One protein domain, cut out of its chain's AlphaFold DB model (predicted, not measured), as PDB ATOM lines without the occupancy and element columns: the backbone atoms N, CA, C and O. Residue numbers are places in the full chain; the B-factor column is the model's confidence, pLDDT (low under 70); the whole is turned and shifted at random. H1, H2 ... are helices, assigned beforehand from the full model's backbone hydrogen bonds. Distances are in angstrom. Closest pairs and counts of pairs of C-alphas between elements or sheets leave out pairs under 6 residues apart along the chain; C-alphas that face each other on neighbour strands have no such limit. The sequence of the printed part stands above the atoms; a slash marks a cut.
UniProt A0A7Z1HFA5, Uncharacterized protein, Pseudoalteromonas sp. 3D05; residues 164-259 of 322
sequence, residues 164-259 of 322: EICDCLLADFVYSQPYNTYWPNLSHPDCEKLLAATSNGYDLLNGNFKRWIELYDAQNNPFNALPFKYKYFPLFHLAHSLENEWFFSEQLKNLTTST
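What this domain is: This is residues 164 to 259 of the 322 residues of an uncharacterized protein of Pseudoalteromonas sp. 3D05 (UniProt A0A7Z1HFA5). H1 and H5 lie side by side, running opposite ways; H2 crosses H1 at about a right angle, and H6 meets one end of H2 and packs on H5. The 96 printed residues include six named helices, H1 to H6, and no named strand: all helix, compact, radius of gyration of the C-alphas 13.0 A, spans 36 by 25 by 19 A.

How they stand to each other: H1, residues 164 to 176, touches H2, residues 194 to 206, about perpendicular at 88 degrees; the closest C-alphas, Cys 168 and Gly 201, are 3.9 A apart. With residues 170 to 174 alone H1 touches H5, residues 233 to 240, at a shallow tilt of 2 degrees; the closest C-alphas, Ala 171 and Leu 238, are 7.0 A apart. H3, residues 209 to 217, and H4, residues 228 to 231, touch no helix. H6, residues 247 to 258, has 7 of 8 O i to N i+4 pairs within hydrogen-bond range; H1, H2, H3 and H5 have every one, and H4 is too short.

Where its parts are: H1 runs 18.3 A from C-alpha 164 at (102.893, 121.444, 104.862); H6 runs 17.2 A to C-alpha 258 at (87.930, 144.091, 113.188).

The domain as a whole: The printed part has no cut; H1 to H2 is a long link. Residue 259 is under pLDDT 70.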
ATOM      1  N   GLU A 164     104.320 121.193 105.081       97.25
ATOM      2  CA  GLU A 164     102.893 121.444 104.862       97.25
ATOM      3  C   GLU A 164     102.007 120.315 105.410       97.25
ATOM      4  O   GLU A 164     100.940 120.562 105.973       97.25
ATOM      5  N   ILE A 165     102.457 119.061 105.296       96.75
ATOM      6  CA  ILE A 165     101.788 117.908 105.907       96.75
ATOM      7  C   ILE A 165     101.760 118.075 107.429       96.75
ATOM      8  O   ILE A 165     100.720 117.851 108.046       96.75
ATOM      9  N   CYS A 166     102.872 118.484 108.045       96.69
ATOM     10  CA  CYS A 166     102.947 118.713 109.488       96.69
ATOM     11  C   CYS A 166     102.029 119.853 109.947       96.69
ATOM     12  O   CYS A 166     101.352 119.695 110.965       96.69
ATOM     13  N   ASP A 167     101.960 120.942 109.184       97.44
ATOM     14  CA  ASP A 167     101.034 122.055 109.411       97.44
ATOM     15  C   ASP A 167      99.571 121.589 109.362       97.44
ATOM     16  O   ASP A 167      98.787 121.878 110.270       97.44
ATOM     17  N   CYS A 168      99.206 120.790 108.352       97.12
ATOM     18  CA  CYS A 168      97.864 120.219 108.233       97.12
ATOM     19  C   CYS A 168      97.520 119.325 109.436       97.12
ATOM     20  O   CYS A 168      96.437 119.442 110.010       97.12
ATOM     21  N   LEU A 169      98.441 118.457 109.863       96.62
ATOM     22  CA  LEU A 169      98.231 117.602 111.039       96.62
ATOM     23  C   LEU A 169      98.086 118.418 112.328       96.62
ATOM     24  O   LEU A 169      97.299 118.052 113.202       96.62
ATOM     25  N   LEU A 170      98.813 119.530 112.452       96.12
ATOM     26  CA  LEU A 170      98.651 120.450 113.572       96.12
ATOM     27  C   LEU A 170      97.272 121.117 113.553       96.12
ATOM     28  O   LEU A 170      96.621 121.178 114.594       96.12
ATOM     29  N   ALA A 171      96.798 121.567 112.391       96.62
ATOM     30  CA  ALA A 171      95.471 122.156 112.256       96.62
ATOM     31  C   ALA A 171      94.350 121.160 112.609       96.62
ATOM     32  O   ALA A 171      93.459 121.502 113.386       96.62
ATOM     33  N   ASP A 172      94.415 119.921 112.112       96.06
ATOM     34  CA  ASP A 172      93.447 118.862 112.442       96.06
ATOM     35  C   ASP A 172      93.470 118.508 113.942       96.06
ATOM     36  O   ASP A 172      92.413 118.372 114.571       96.06
ATOM     37  N   PHE A 173      94.658 118.473 114.560       95.00
ATOM     38  CA  PHE A 173      94.805 118.297 116.007       95.00
ATOM     39  C   PHE A 173      94.139 119.431 116.798       95.00
ATOM     40  O   PHE A 173      93.369 119.166 117.723       95.00
ATOM     41  N   VAL A 174      94.412 120.692 116.442       94.88
ATOM     42  CA  VAL A 174      93.820 121.863 117.110       94.88
ATOM     43  C   VAL A 174      92.304 121.854 116.950       94.88
ATOM     44  O   VAL A 174      91.592 122.110 117.913       94.88
ATOM     45  N   TYR A 175      91.794 121.494 115.774       94.75
ATOM     46  CA  TYR A 175      90.356 121.410 115.537       94.75
ATOM     47  C   TYR A 175      89.685 120.300 116.354       94.75
ATOM     48  O   TYR A 175      88.595 120.493 116.890       94.75
ATOM     49  N   SER A 176      90.355 119.156 116.497       93.31
ATOM     50  CA  SER A 176      89.878 118.021 117.297       93.31
ATOM     51  C   SER A 176      89.971 118.271 118.807       93.31
ATOM     52  O   SER A 176      89.245 117.653 119.585       93.31
ATOM     53  N   GLN A 177      90.858 119.173 119.239       92.38
ATOM     54  CA  GLN A 177      91.092 119.542 120.638       92.38
ATOM     55  C   GLN A 177      91.104 121.076 120.809       92.38
ATOM     56  O   GLN A 177      92.114 121.650 121.227       92.38
ATOM     57  N   PRO A 178      89.982 121.769 120.533       91.44
ATOM     58  CA  PRO A 178      89.959 123.225 120.337       91.44
ATOM     59  C   PRO A 178      90.263 124.041 121.589       91.44
ATOM     60  O   PRO A 178      90.620 125.215 121.501       91.44
ATOM     61  N   TYR A 179      90.149 123.430 122.765       90.50
ATOM     62  CA  TYR A 179      90.413 124.087 124.043       90.50
ATOM     63  C   TYR A 179      91.799 123.762 124.597       90.50
ATOM     64  O   TYR A 179      92.135 124.176 125.705       90.50
ATOM     65  N   ASN A 180      92.613 123.021 123.842       91.94
ATOM     66  CA  ASN A 180      93.979 122.753 124.232       91.94
ATOM     67  C   ASN A 180      94.858 123.985 123.969       91.94
ATOM     68  O   ASN A 180      94.979 124.485 122.854       91.94
ATOM     69  N   THR A 181      95.489 124.473 125.027       93.19
ATOM     70  CA  THR A 181      96.261 125.721 125.052       93.19
ATOM     71  C   THR A 181      97.774 125.479 125.079       93.19
ATOM     72  O   THR A 181      98.561 126.408 125.254       93.19
ATOM     73  N   TYR A 182      98.214 124.233 124.896       92.88
ATOM     74  CA  TYR A 182      99.619 123.878 124.717       92.88
ATOM     75  C   TYR A 182      99.766 122.641 123.830       92.88
ATOM     76  O   TYR A 182      98.908 121.762 123.807       92.88
ATOM     77  N   TRP A 183     100.890 122.518 123.132       91.31
ATOM     78  CA  TRP A 183     101.129 121.376 122.251       91.31
ATOM     79  C   TRP A 183     101.729 120.189 123.007       91.31
ATOM     80  O   TRP A 183     102.600 120.387 123.867       91.31
ATOM     81  N   PRO A 184     101.292 118.948 122.723       90.56
ATOM     82  CA  PRO A 184     102.006 117.773 123.192       90.56
ATOM     83  C   PRO A 184     103.387 117.696 122.522       90.56
ATOM     84  O   PRO A 184     103.625 118.283 121.472       90.56
ATOM     85  N   ASN A 185     104.310 116.971 123.151       88.69
ATOM     86  CA  ASN A 185     105.620 116.658 122.583       88.69
ATOM     87  C   ASN A 185     105.711 115.143 122.426       88.69
ATOM     88  O   ASN A 185     106.299 114.456 123.263       88.69
ATOM     89  N   LEU A 186     105.027 114.649 121.401       90.31
ATOM     90  CA  LEU A 186     104.927 113.240 121.065       90.31
ATOM     91  C   LEU A 186     106.237 112.755 120.439       90.31
ATOM     92  O   LEU A 186     107.003 113.522 119.854       90.31
ATOM     93  N   SER A 187     106.504 111.458 120.552       88.06
ATOM     94  CA  SER A 187     107.640 110.867 119.847       88.06
ATOM     95  C   SER A 187     107.353 110.697 118.362       88.06
ATOM     96  O   SER A 187     108.209 111.023 117.545       88.06
ATOM     97  N   HIS A 188     106.139 110.265 118.025       89.00
ATOM     98  CA  HIS A 188     105.693 109.943 116.671       89.00
ATOM     99  C   HIS A 188     104.345 110.619 116.377       89.00
ATOM    100  O   HIS A 188     103.675 111.065 117.315       89.00
ATOM    101  N   PRO A 189     103.921 110.681 115.105       88.62
ATOM    102  CA  PRO A 189     102.597 111.159 114.739       88.62
ATOM    103  C   PRO A 189     101.539 110.166 115.237       88.62
ATOM    104  O   PRO A 189     101.549 108.998 114.845       88.62
ATOM    105  N   ASP A 190     100.635 110.638 116.092       79.50
ATOM    106  CA  ASP A 190      99.497 109.870 116.614       79.50
ATOM    107  C   ASP A 190      98.196 110.361 115.967       79.50
ATOM    108  O   ASP A 190      97.331 110.958 116.602       79.50
ATOM    109  N   CYS A 191      98.109 110.223 114.644       72.69
ATOM    110  CA  CYS A 191      96.914 110.579 113.887       72.69
ATOM    111  C   CYS A 191      96.065 109.327 113.648       72.69
ATOM    112  O   CYS A 191      96.529 108.351 113.053       72.69
ATOM    113  N   GLU A 192      94.801 109.365 114.077       72.69
ATOM    114  CA  GLU A 192      93.872 108.241 113.936       72.69
ATOM    115  C   GLU A 192      93.457 107.958 112.487       72.69
ATOM    116  O   GLU A 192      92.800 106.959 112.296       72.69
ATOM    117  N   LYS A 193      93.838 108.762 111.480       87.50
ATOM    118  CA  LYS A 193      93.812 108.462 110.026       87.50
ATOM    119  C   LYS A 193      94.676 109.499 109.307       87.50
ATOM    120  O   LYS A 193      94.196 110.605 109.073       87.50
ATOM    121  N   LEU A 194      95.920 109.190 108.943       92.94
ATOM    122  CA  LEU A 194      96.865 110.201 108.446       92.94
ATOM    123  C   LEU A 194      96.325 110.966 107.231       92.94
ATOM    124  O   LEU A 194      96.279 112.189 107.253       92.94
ATOM    125  N   LEU A 195      95.877 110.261 106.189       92.88
ATOM    126  CA  LEU A 195      95.394 110.906 104.959       92.88
ATOM    127  C   LEU A 195      94.159 111.780 105.193       92.88
ATOM    128  O   LEU A 195      94.036 112.851 104.597       92.88
ATOM    129  N   ALA A 196      93.248 111.329 106.058       92.62
ATOM    130  CA  ALA A 196      92.054 112.095 106.394       92.62
ATOM    131  C   ALA A 196      92.413 113.329 107.232       92.62
ATOM    132  O   ALA A 196      91.942 114.414 106.919       92.62
ATOM    133  N   ALA A 197      93.298 113.182 108.224       94.94
ATOM    134  CA  ALA A 197      93.791 114.285 109.046       94.94
ATOM    135  C   ALA A 197      94.536 115.335 108.205       94.94
ATOM    136  O   ALA A 197      94.278 116.527 108.332       94.94
ATOM    137  N   THR A 198      95.402 114.910 107.277       95.81
ATOM    138  CA  THR A 198      96.069 115.825 106.338       95.81
ATOM    139  C   THR A 198      95.056 116.562 105.460       95.81
ATOM    140  O   THR A 198      95.163 117.773 105.300       95.81
ATOM    141  N   SER A 199      94.046 115.863 104.933       94.56
ATOM    142  CA  SER A 199      93.016 116.483 104.086       94.56
ATOM    143  C   SER A 199      92.157 117.489 104.863       94.56
ATOM    144  O   SER A 199      91.966 118.615 104.415       94.56
ATOM    145  N   ASN A 200      91.698 117.117 106.061       94.62
ATOM    146  CA  ASN A 200      90.943 118.006 106.943       94.62
ATOM    147  C   ASN A 200      91.758 119.245 107.325       94.62
ATOM    148  O   ASN A 200      91.249 120.364 107.276       94.62
ATOM    149  N   GLY A 201      93.026 119.049 107.693       96.25
ATOM    150  CA  GLY A 201      93.953 120.120 108.027       96.25
ATOM    151  C   GLY A 201      94.156 121.098 106.876       96.25
ATOM    152  O   GLY A 201      94.070 122.307 107.077       96.25
ATOM    153  N   TYR A 202      94.336 120.579 105.661       96.44
ATOM    154  CA  TYR A 202      94.444 121.397 104.455       96.44
ATOM    155  C   TYR A 202      93.200 122.278 104.257       96.44
ATOM    156  O   TYR A 202      93.318 123.489 104.061       96.44
ATOM    157  N   ASP A 203      92.002 121.699 104.377       95.50
ATOM    158  CA  ASP A 203      90.739 122.435 104.242       95.50
ATOM    159  C   ASP A 203      90.579 123.522 105.321       95.50
ATOM    160  O   ASP A 203      90.089 124.624 105.045       95.50
ATOM    161  N   LEU A 204      91.006 123.230 106.554       96.38
ATOM    162  CA  LEU A 204      90.987 124.169 107.680       96.38
ATOM    163  C   LEU A 204      91.960 125.338 107.494       96.38
ATOM    164  O   LEU A 204      91.654 126.449 107.937       96.38
ATOM    165  N   LEU A 205      93.108 125.093 106.860       97.06
ATOM    166  CA  LEU A 205      94.144 126.099 106.632       97.06
ATOM    167  C   LEU A 205      93.905 126.948 105.374       97.06
ATOM    168  O   LEU A 205      94.327 128.104 105.347       97.06
ATOM    169  N   ASN A 206      93.210 126.421 104.359       93.81
ATOM    170  CA  ASN A 206      93.006 127.123 103.084       93.81
ATOM    171  C   ASN A 206      91.583 127.608 102.802       93.81
ATOM    172  O   ASN A 206      91.422 128.569 102.056       93.81
ATOM    173  N   GLY A 207      90.545 126.952 103.322       80.88
ATOM    174  CA  GLY A 207      89.186 127.166 102.808       80.88
ATOM    175  C   GLY A 207      88.131 127.520 103.844       80.88
ATOM    176  O   GLY A 207      87.109 128.106 103.487       80.88
ATOM    177  N   ASN A 208      88.325 127.157 105.115       85.56
ATOM    178  CA  ASN A 208      87.203 127.086 106.050       85.56
ATOM    179  C   ASN A 208      87.396 127.840 107.367       85.56
ATOM    180  O   ASN A 208      87.088 127.332 108.444       85.56
ATOM    181  N   PHE A 209      87.842 129.094 107.294       91.62
ATOM    182  CA  PHE A 209      88.034 129.899 108.501       91.62
ATOM    183  C   PHE A 209      86.757 130.131 109.311       91.62
ATOM    184  O   PHE A 209      86.799 130.233 110.534       91.62
ATOM    185  N   LYS A 210      85.593 130.119 108.651       92.00
ATOM    186  CA  LYS A 210      84.294 130.216 109.325       92.00
ATOM    187  C   LYS A 210      84.090 129.102 110.358       92.00
ATOM    188  O   LYS A 210      83.577 129.395 111.432       92.00
ATOM    189  N   ARG A 211      84.540 127.868 110.082       94.06
ATOM    190  CA  ARG A 211      84.465 126.758 111.052       94.06
ATOM    191  C   ARG A 211      85.223 127.066 112.338       94.06
ATOM    192  O   ARG A 211      84.732 126.730 113.409       94.06
ATOM    193  N   TRP A 212      86.377 127.731 112.253       94.81
ATOM    194  CA  TRP A 212      87.104 128.171 113.445       94.81
ATOM    195  C   TRP A 212      86.276 129.164 114.256       94.81
ATOM    196  O   TRP A 212      86.108 128.990 115.459       94.81
ATOM    197  N   ILE A 213      85.707 130.176 113.603       93.00
ATOM    198  CA  ILE A 213      84.893 131.186 114.289       93.00
ATOM    199  C   ILE A 213      83.668 130.557 114.945       93.00
ATOM    200  O   ILE A 213      83.438 130.778 116.127       93.00
ATOM    201  N   GLU A 214      82.931 129.716 114.221       93.50
ATOM    202  CA  GLU A 214      81.773 128.994 114.758       93.50
ATOM    203  C   GLU A 214      82.144 128.140 115.978       93.50
ATOM    204  O   GLU A 214      81.393 128.106 116.952       93.50
ATOM    205  N   LEU A 215      83.318 127.501 115.957       93.56
ATOM    206  CA  LEU A 215      83.816 126.681 117.058       93.56
ATOM    207  C   LEU A 215      84.137 127.509 118.308       93.56
ATOM    208  O   LEU A 215      83.753 127.130 119.415       93.56
ATOM    209  N   TYR A 216      84.813 128.650 118.149       92.00
ATOM    210  CA  TYR A 216      85.195 129.498 119.281       92.00
ATOM    211  C   TYR A 216      84.067 130.431 119.750       92.00
ATOM    212  O   TYR A 216      84.065 130.827 120.915       92.00
ATOM    213  N   ASP A 217      83.081 130.744 118.913       91.81
ATOM    214  CA  ASP A 217      81.917 131.565 119.282       91.81
ATOM    215  C   ASP A 217      80.764 130.748 119.870       91.81
ATOM    216  O   ASP A 217      79.805 131.316 120.406       91.81
ATOM    217  N   ALA A 218      80.858 129.419 119.810       91.50
ATOM    218  CA  ALA A 218      79.858 128.524 120.357       91.50
ATOM    219  C   ALA A 218      79.624 128.785 121.857       91.50
ATOM    220  O   ALA A 218      80.550 128.993 122.643       91.50
ATOM    221  N   GLN A 219      78.360 128.744 122.285       85.31
ATOM    222  CA  GLN A 219      77.982 129.022 123.679       85.31
ATOM    223  C   GLN A 219      78.597 128.036 124.682       85.31
ATOM    224  O   GLN A 219      78.804 128.386 125.839       85.31
ATOM    225  N   ASN A 220      78.897 126.815 124.238       86.38
ATOM    226  CA  ASN A 220      79.522 125.770 125.045       86.38
ATOM    227  C   ASN A 220      81.057 125.879 125.118       86.38
ATOM    228  O   ASN A 220      81.667 125.095 125.845       86.38
ATOM    229  N   ASN A 221      81.690 126.814 124.398       87.94
ATOM    230  CA  ASN A 221      83.132 127.022 124.490       87.94
ATOM    231  C   ASN A 221      83.492 127.660 125.850       87.94
ATOM    232  O   ASN A 221      83.043 128.777 126.133       87.94
ATOM    233  N   PRO A 222      84.354 127.026 126.675       87.88
ATOM    234  CA  PRO A 222      84.785 127.572 127.965       87.88
ATOM    235  C   PRO A 222      85.513 128.920 127.854       87.88
ATOM    236  O   PRO A 222      85.578 129.665 128.830       87.88
ATOM    237  N   PHE A 223      86.056 129.253 126.681       88.88
ATOM    238  CA  PHE A 223      86.760 130.507 126.433       88.88
ATOM    239  C   PHE A 223      85.876 131.601 125.823       88.88
ATOM    240  O   PHE A 223      86.348 132.722 125.649       88.88
ATOM    241  N   ASN A 224      84.605 131.320 125.506       87.69
ATOM    242  CA  ASN A 224      83.750 132.249 124.757       87.69
ATOM    243  C   ASN A 224      83.549 133.593 125.474       87.69
ATOM    244  O   ASN A 224      83.486 134.639 124.837       87.69
ATOM    245  N   ALA A 225      83.483 133.565 126.806       86.12
ATOM    246  CA  ALA A 225      83.295 134.761 127.622       86.12
ATOM    247  C   ALA A 225      84.611 135.482 127.977       86.12
ATOM    248  O   ALA A 225      84.598 136.487 128.689       86.12
ATOM    249  N   LEU A 226      85.757 134.968 127.512       88.19
ATOM    250  CA  LEU A 226      87.055 135.592 127.738       88.19
ATOM    251  C   LEU A 226      87.306 136.727 126.737       88.19
ATOM    252  O   LEU A 226      86.780 136.705 125.622       88.19
ATOM    253  N   PRO A 227      88.178 137.693 127.082       88.06
ATOM    254  CA  PRO A 227      88.638 138.689 126.125       88.06
ATOM    255  C   PRO A 227      89.208 138.039 124.861       88.06
ATOM    256  O   PRO A 227      89.855 136.993 124.933       88.06
ATOM    257  N   PHE A 228      89.045 138.721 123.727       88.69
ATOM    258  CA  PHE A 228      89.401 138.251 122.383       88.69
ATOM    259  C   PHE A 228      90.735 137.483 122.305       88.69
ATOM    260  O   PHE A 228      90.780 136.357 121.811       88.69
ATOM    261  N   LYS A 229      91.815 138.044 122.870       90.31
ATOM    262  CA  LYS A 229      93.155 137.432 122.833       90.31
ATOM    263  C   LYS A 229      93.264 136.082 123.553       90.31
ATOM    264  O   LYS A 229      94.120 135.285 123.198       90.31
ATOM    265  N   TYR A 230      92.426 135.837 124.562       91.94
ATOM    266  CA  TYR A 230      92.368 134.566 125.291       91.94
ATOM    267  C   TYR A 230      91.351 133.618 124.656       91.94
ATOM    268  O   TYR A 230      91.628 132.432 124.523       91.94
ATOM    269  N   LYS A 231      90.210 134.147 124.193       91.94
ATOM    270  CA  LYS A 231      89.185 133.376 123.479       91.94
ATOM    271  C   LYS A 231      89.751 132.630 122.270       91.94
ATOM    272  O   LYS A 231      89.538 131.428 122.142       91.94
ATOM    273  N   TYR A 232      90.497 133.336 121.421       94.00
ATOM    274  CA  TYR A 232      91.088 132.783 120.198       94.00
ATOM    275  C   TYR A 232      92.570 132.426 120.347       94.00
ATOM    276  O   TYR A 232      93.259 132.209 119.353       94.00
ATOM    277  N   PHE A 233      93.092 132.349 121.575       95.38
ATOM    278  CA  PHE A 233      94.494 131.996 121.804       95.38
ATOM    279  C   PHE A 233      94.930 130.697 121.112       95.38
ATOM    280  O   PHE A 233      96.014 130.717 120.532       95.38
ATOM    281  N   PRO A 234      94.147 129.597 121.093       95.75
ATOM    282  CA  PRO A 234      94.575 128.401 120.369       95.75
ATOM    283  C   PRO A 234      94.798 128.646 118.868       95.75
ATOM    284  O   PRO A 234      95.704 128.051 118.296       95.75
ATOM    285  N   LEU A 235      94.050 129.570 118.247       95.88
ATOM    286  CA  LEU A 235      94.259 129.964 116.849       95.88
ATOM    287  C   LEU A 235      95.534 130.792 116.672       95.88
ATOM    288  O   LEU A 235      96.284 130.562 115.728       95.88
ATOM    289  N   PHE A 236      95.815 131.724 117.589       95.69
ATOM    290  CA  PHE A 236      97.086 132.459 117.584       95.69
ATOM    291  C   PHE A 236      98.276 131.528 117.804       95.69
ATOM    292  O   PHE A 236      99.315 131.681 117.167       95.69
ATOM    293  N   HIS A 237      98.110 130.539 118.677       96.00
ATOM    294  CA  HIS A 237      99.118 129.530 118.926       96.00
ATOM    295  C   HIS A 237      99.334 128.642 117.704       96.00
ATOM    296  O   HIS A 237     100.487 128.356 117.384       96.00
ATOM    297  N   LEU A 238      98.257 128.243 117.011       96.75
ATOM    298  CA  LEU A 238      98.328 127.513 115.746       96.75
ATOM    299  C   LEU A 238      99.123 128.330 114.729       96.75
ATOM    300  O   LEU A 238     100.165 127.865 114.295       96.75
ATOM    301  N   ALA A 239      98.707 129.570 114.447       96.06
ATOM    302  CA  ALA A 239      99.376 130.450 113.485       96.06
ATOM    303  C   ALA A 239     100.869 130.655 113.787       96.06
ATOM    304  O   ALA A 239     101.686 130.642 112.876       96.06
ATOM    305  N   HIS A 240     101.234 130.814 115.063       94.88
ATOM    306  CA  HIS A 240     102.631 130.960 115.483       94.88
ATOM    307  C   HIS A 240     103.474 129.691 115.278       94.88
ATOM    308  O   HIS A 240     104.698 129.759 115.282       94.88
ATOM    309  N   SER A 241     102.827 128.532 115.154       95.19
ATOM    310  CA  SER A 241     103.482 127.223 115.087       95.19
ATOM    311  C   SER A 241     103.513 126.619 113.682       95.19
ATOM    312  O   SER A 241     104.012 125.503 113.546       95.19
ATOM    313  N   LEU A 242     102.943 127.303 112.683       96.19
ATOM    314  CA  LEU A 242     102.963 126.867 111.287       96.19
ATOM    315  C   LEU A 242     104.331 127.165 110.668       96.19
ATOM    316  O   LEU A 242     104.889 128.242 110.880       96.19
ATOM    317  N   GLU A 243     104.854 126.224 109.886       94.88
ATOM    318  CA  GLU A 243     106.126 126.378 109.169       94.88
ATOM    319  C   GLU A 243     105.947 127.079 107.809       94.88
ATOM    320  O   GLU A 243     106.907 127.622 107.260       94.88
ATOM    321  N   ASN A 244     104.724 127.091 107.268       94.88
ATOM    322  CA  ASN A 244     104.393 127.708 105.982       94.88
ATOM    323  C   ASN A 244     103.345 128.821 106.120       94.88
ATOM    324  O   ASN A 244     102.617 128.923 107.110       94.88
ATOM    325  N   GLU A 245     103.244 129.653 105.084       93.88
ATOM    326  CA  GLU A 245     102.193 130.663 104.972       93.88
ATOM    327  C   GLU A 245     100.911 130.036 104.416       93.88
ATOM    328  O   GLU A 245     100.896 129.474 103.321       93.88
ATOM    329  N   TRP A 246      99.820 130.178 105.167       95.88
ATOM    330  CA  TRP A 246      98.497 129.659 104.825       95.88
ATOM    331  C   TRP A 246      97.470 130.787 104.796       95.88
ATOM    332  O   TRP A 246      97.595 131.766 105.538       95.88
ATOM    333  N   PHE A 247      96.398 130.622 104.017       95.25
ATOM    334  CA  PHE A 247      95.308 131.604 103.965       95.25
ATOM    335  C   PHE A 247      94.682 131.858 105.350       95.25
ATOM    336  O   PHE A 247      94.343 132.990 105.694       95.25
ATOM    337  N   PHE A 248      94.636 130.829 106.199       96.44
ATOM    338  CA  PHE A 248      94.273 130.923 107.614       96.44
ATOM    339  C   PHE A 248      94.989 132.060 108.360       96.44
ATOM    340  O   PHE A 248      94.345 132.811 109.098       96.44
ATOM    341  N   SER A 249      96.301 132.222 108.159       94.12
ATOM    342  CA  SER A 249      97.105 133.239 108.848       94.12
ATOM    343  C   SER A 249      96.703 134.658 108.440       94.12
ATOM    344  O   SER A 249      96.706 135.567 109.272       94.12
ATOM    345  N   GLU A 250      96.320 134.865 107.178       92.56
ATOM    346  CA  GLU A 250      95.783 136.137 106.688       92.56
ATOM    347  C   GLU A 250      94.398 136.420 107.285       92.56
ATOM    348  O   GLU A 250      94.145 137.504 107.816       92.56
ATOM    349  N   GLN A 251      93.512 135.423 107.279       94.31
ATOM    350  CA  GLN A 251      92.159 135.570 107.818       94.31
ATOM    351  C   GLN A 251      92.159 135.852 109.326       94.31
ATOM    352  O   GLN A 251      91.382 136.687 109.796       94.31
ATOM    353  N   LEU A 252      93.075 135.239 110.080       93.88
ATOM    354  CA  LEU A 252      93.240 135.508 111.507       93.88
ATOM    355  C   LEU A 252      93.702 136.950 111.780       93.88
ATOM    356  O   LEU A 252      93.201 137.579 112.713       93.88
ATOM    357  N   LYS A 253      94.598 137.504 110.951       91.31
ATOM    358  CA  LYS A 253      95.017 138.920 111.026       91.31
ATOM    359  C   LYS A 253      93.855 139.877 110.713       91.31
ATOM    360  O   LYS A 253      93.702 140.909 111.361       91.31
ATOM    361  N   ASN A 254      92.993 139.530 109.760       90.31
ATOM    362  CA  ASN A 254      91.814 140.340 109.433       90.31
ATOM    363  C   ASN A 254      90.757 140.313 110.551       90.31
ATOM    364  O   ASN A 254      90.094 141.319 110.811       90.31
ATOM    365  N   LEU A 255      90.627 139.187 111.261       88.94
ATOM    366  CA  LEU A 255      89.758 139.098 112.433       88.94
ATOM    367  C   LEU A 255      90.224 140.056 113.538       88.94
ATOM    368  O   LEU A 255      89.410 140.811 114.060       88.94
ATOM    369  N   THR A 256      91.521 140.063 113.868       82.62
ATOM    370  CA  THR A 256      92.047 140.869 114.986       82.62
ATOM    371  C   THR A 256      91.841 142.368 114.793       82.62
ATOM    372  O   THR A 256      91.496 143.056 115.752       82.62
ATOM    373  N   THR A 257      91.986 142.861 113.562       78.69
ATOM    374  CA  THR A 257      91.783 144.278 113.211       78.69
ATOM    375  C   THR A 257      90.320 144.722 113.288       78.69
ATOM    376  O   THR A 257      90.050 145.909 113.451       78.69
ATOM    377  N   SER A 258      89.368 143.787 113.220       71.12
ATOM    378  CA  SER A 258      87.930 144.091 113.188       71.12
ATOM    379  C   SER A 258      87.265 144.123 114.574       71.12
ATOM    380  O   SER A 258      86.161 144.644 114.715       71.12
ATOM    381  N   THR A 259      87.897 143.566 115.614       64.12
ATOM    382  CA  THR A 259      87.242 143.227 116.899       64.12
ATOM    383  C   THR A 259      87.705 144.036 118.123       64.12
ATOM    384  O   THR A 259      87.601 143.560 119.252       64.12
TER     385      THR A 259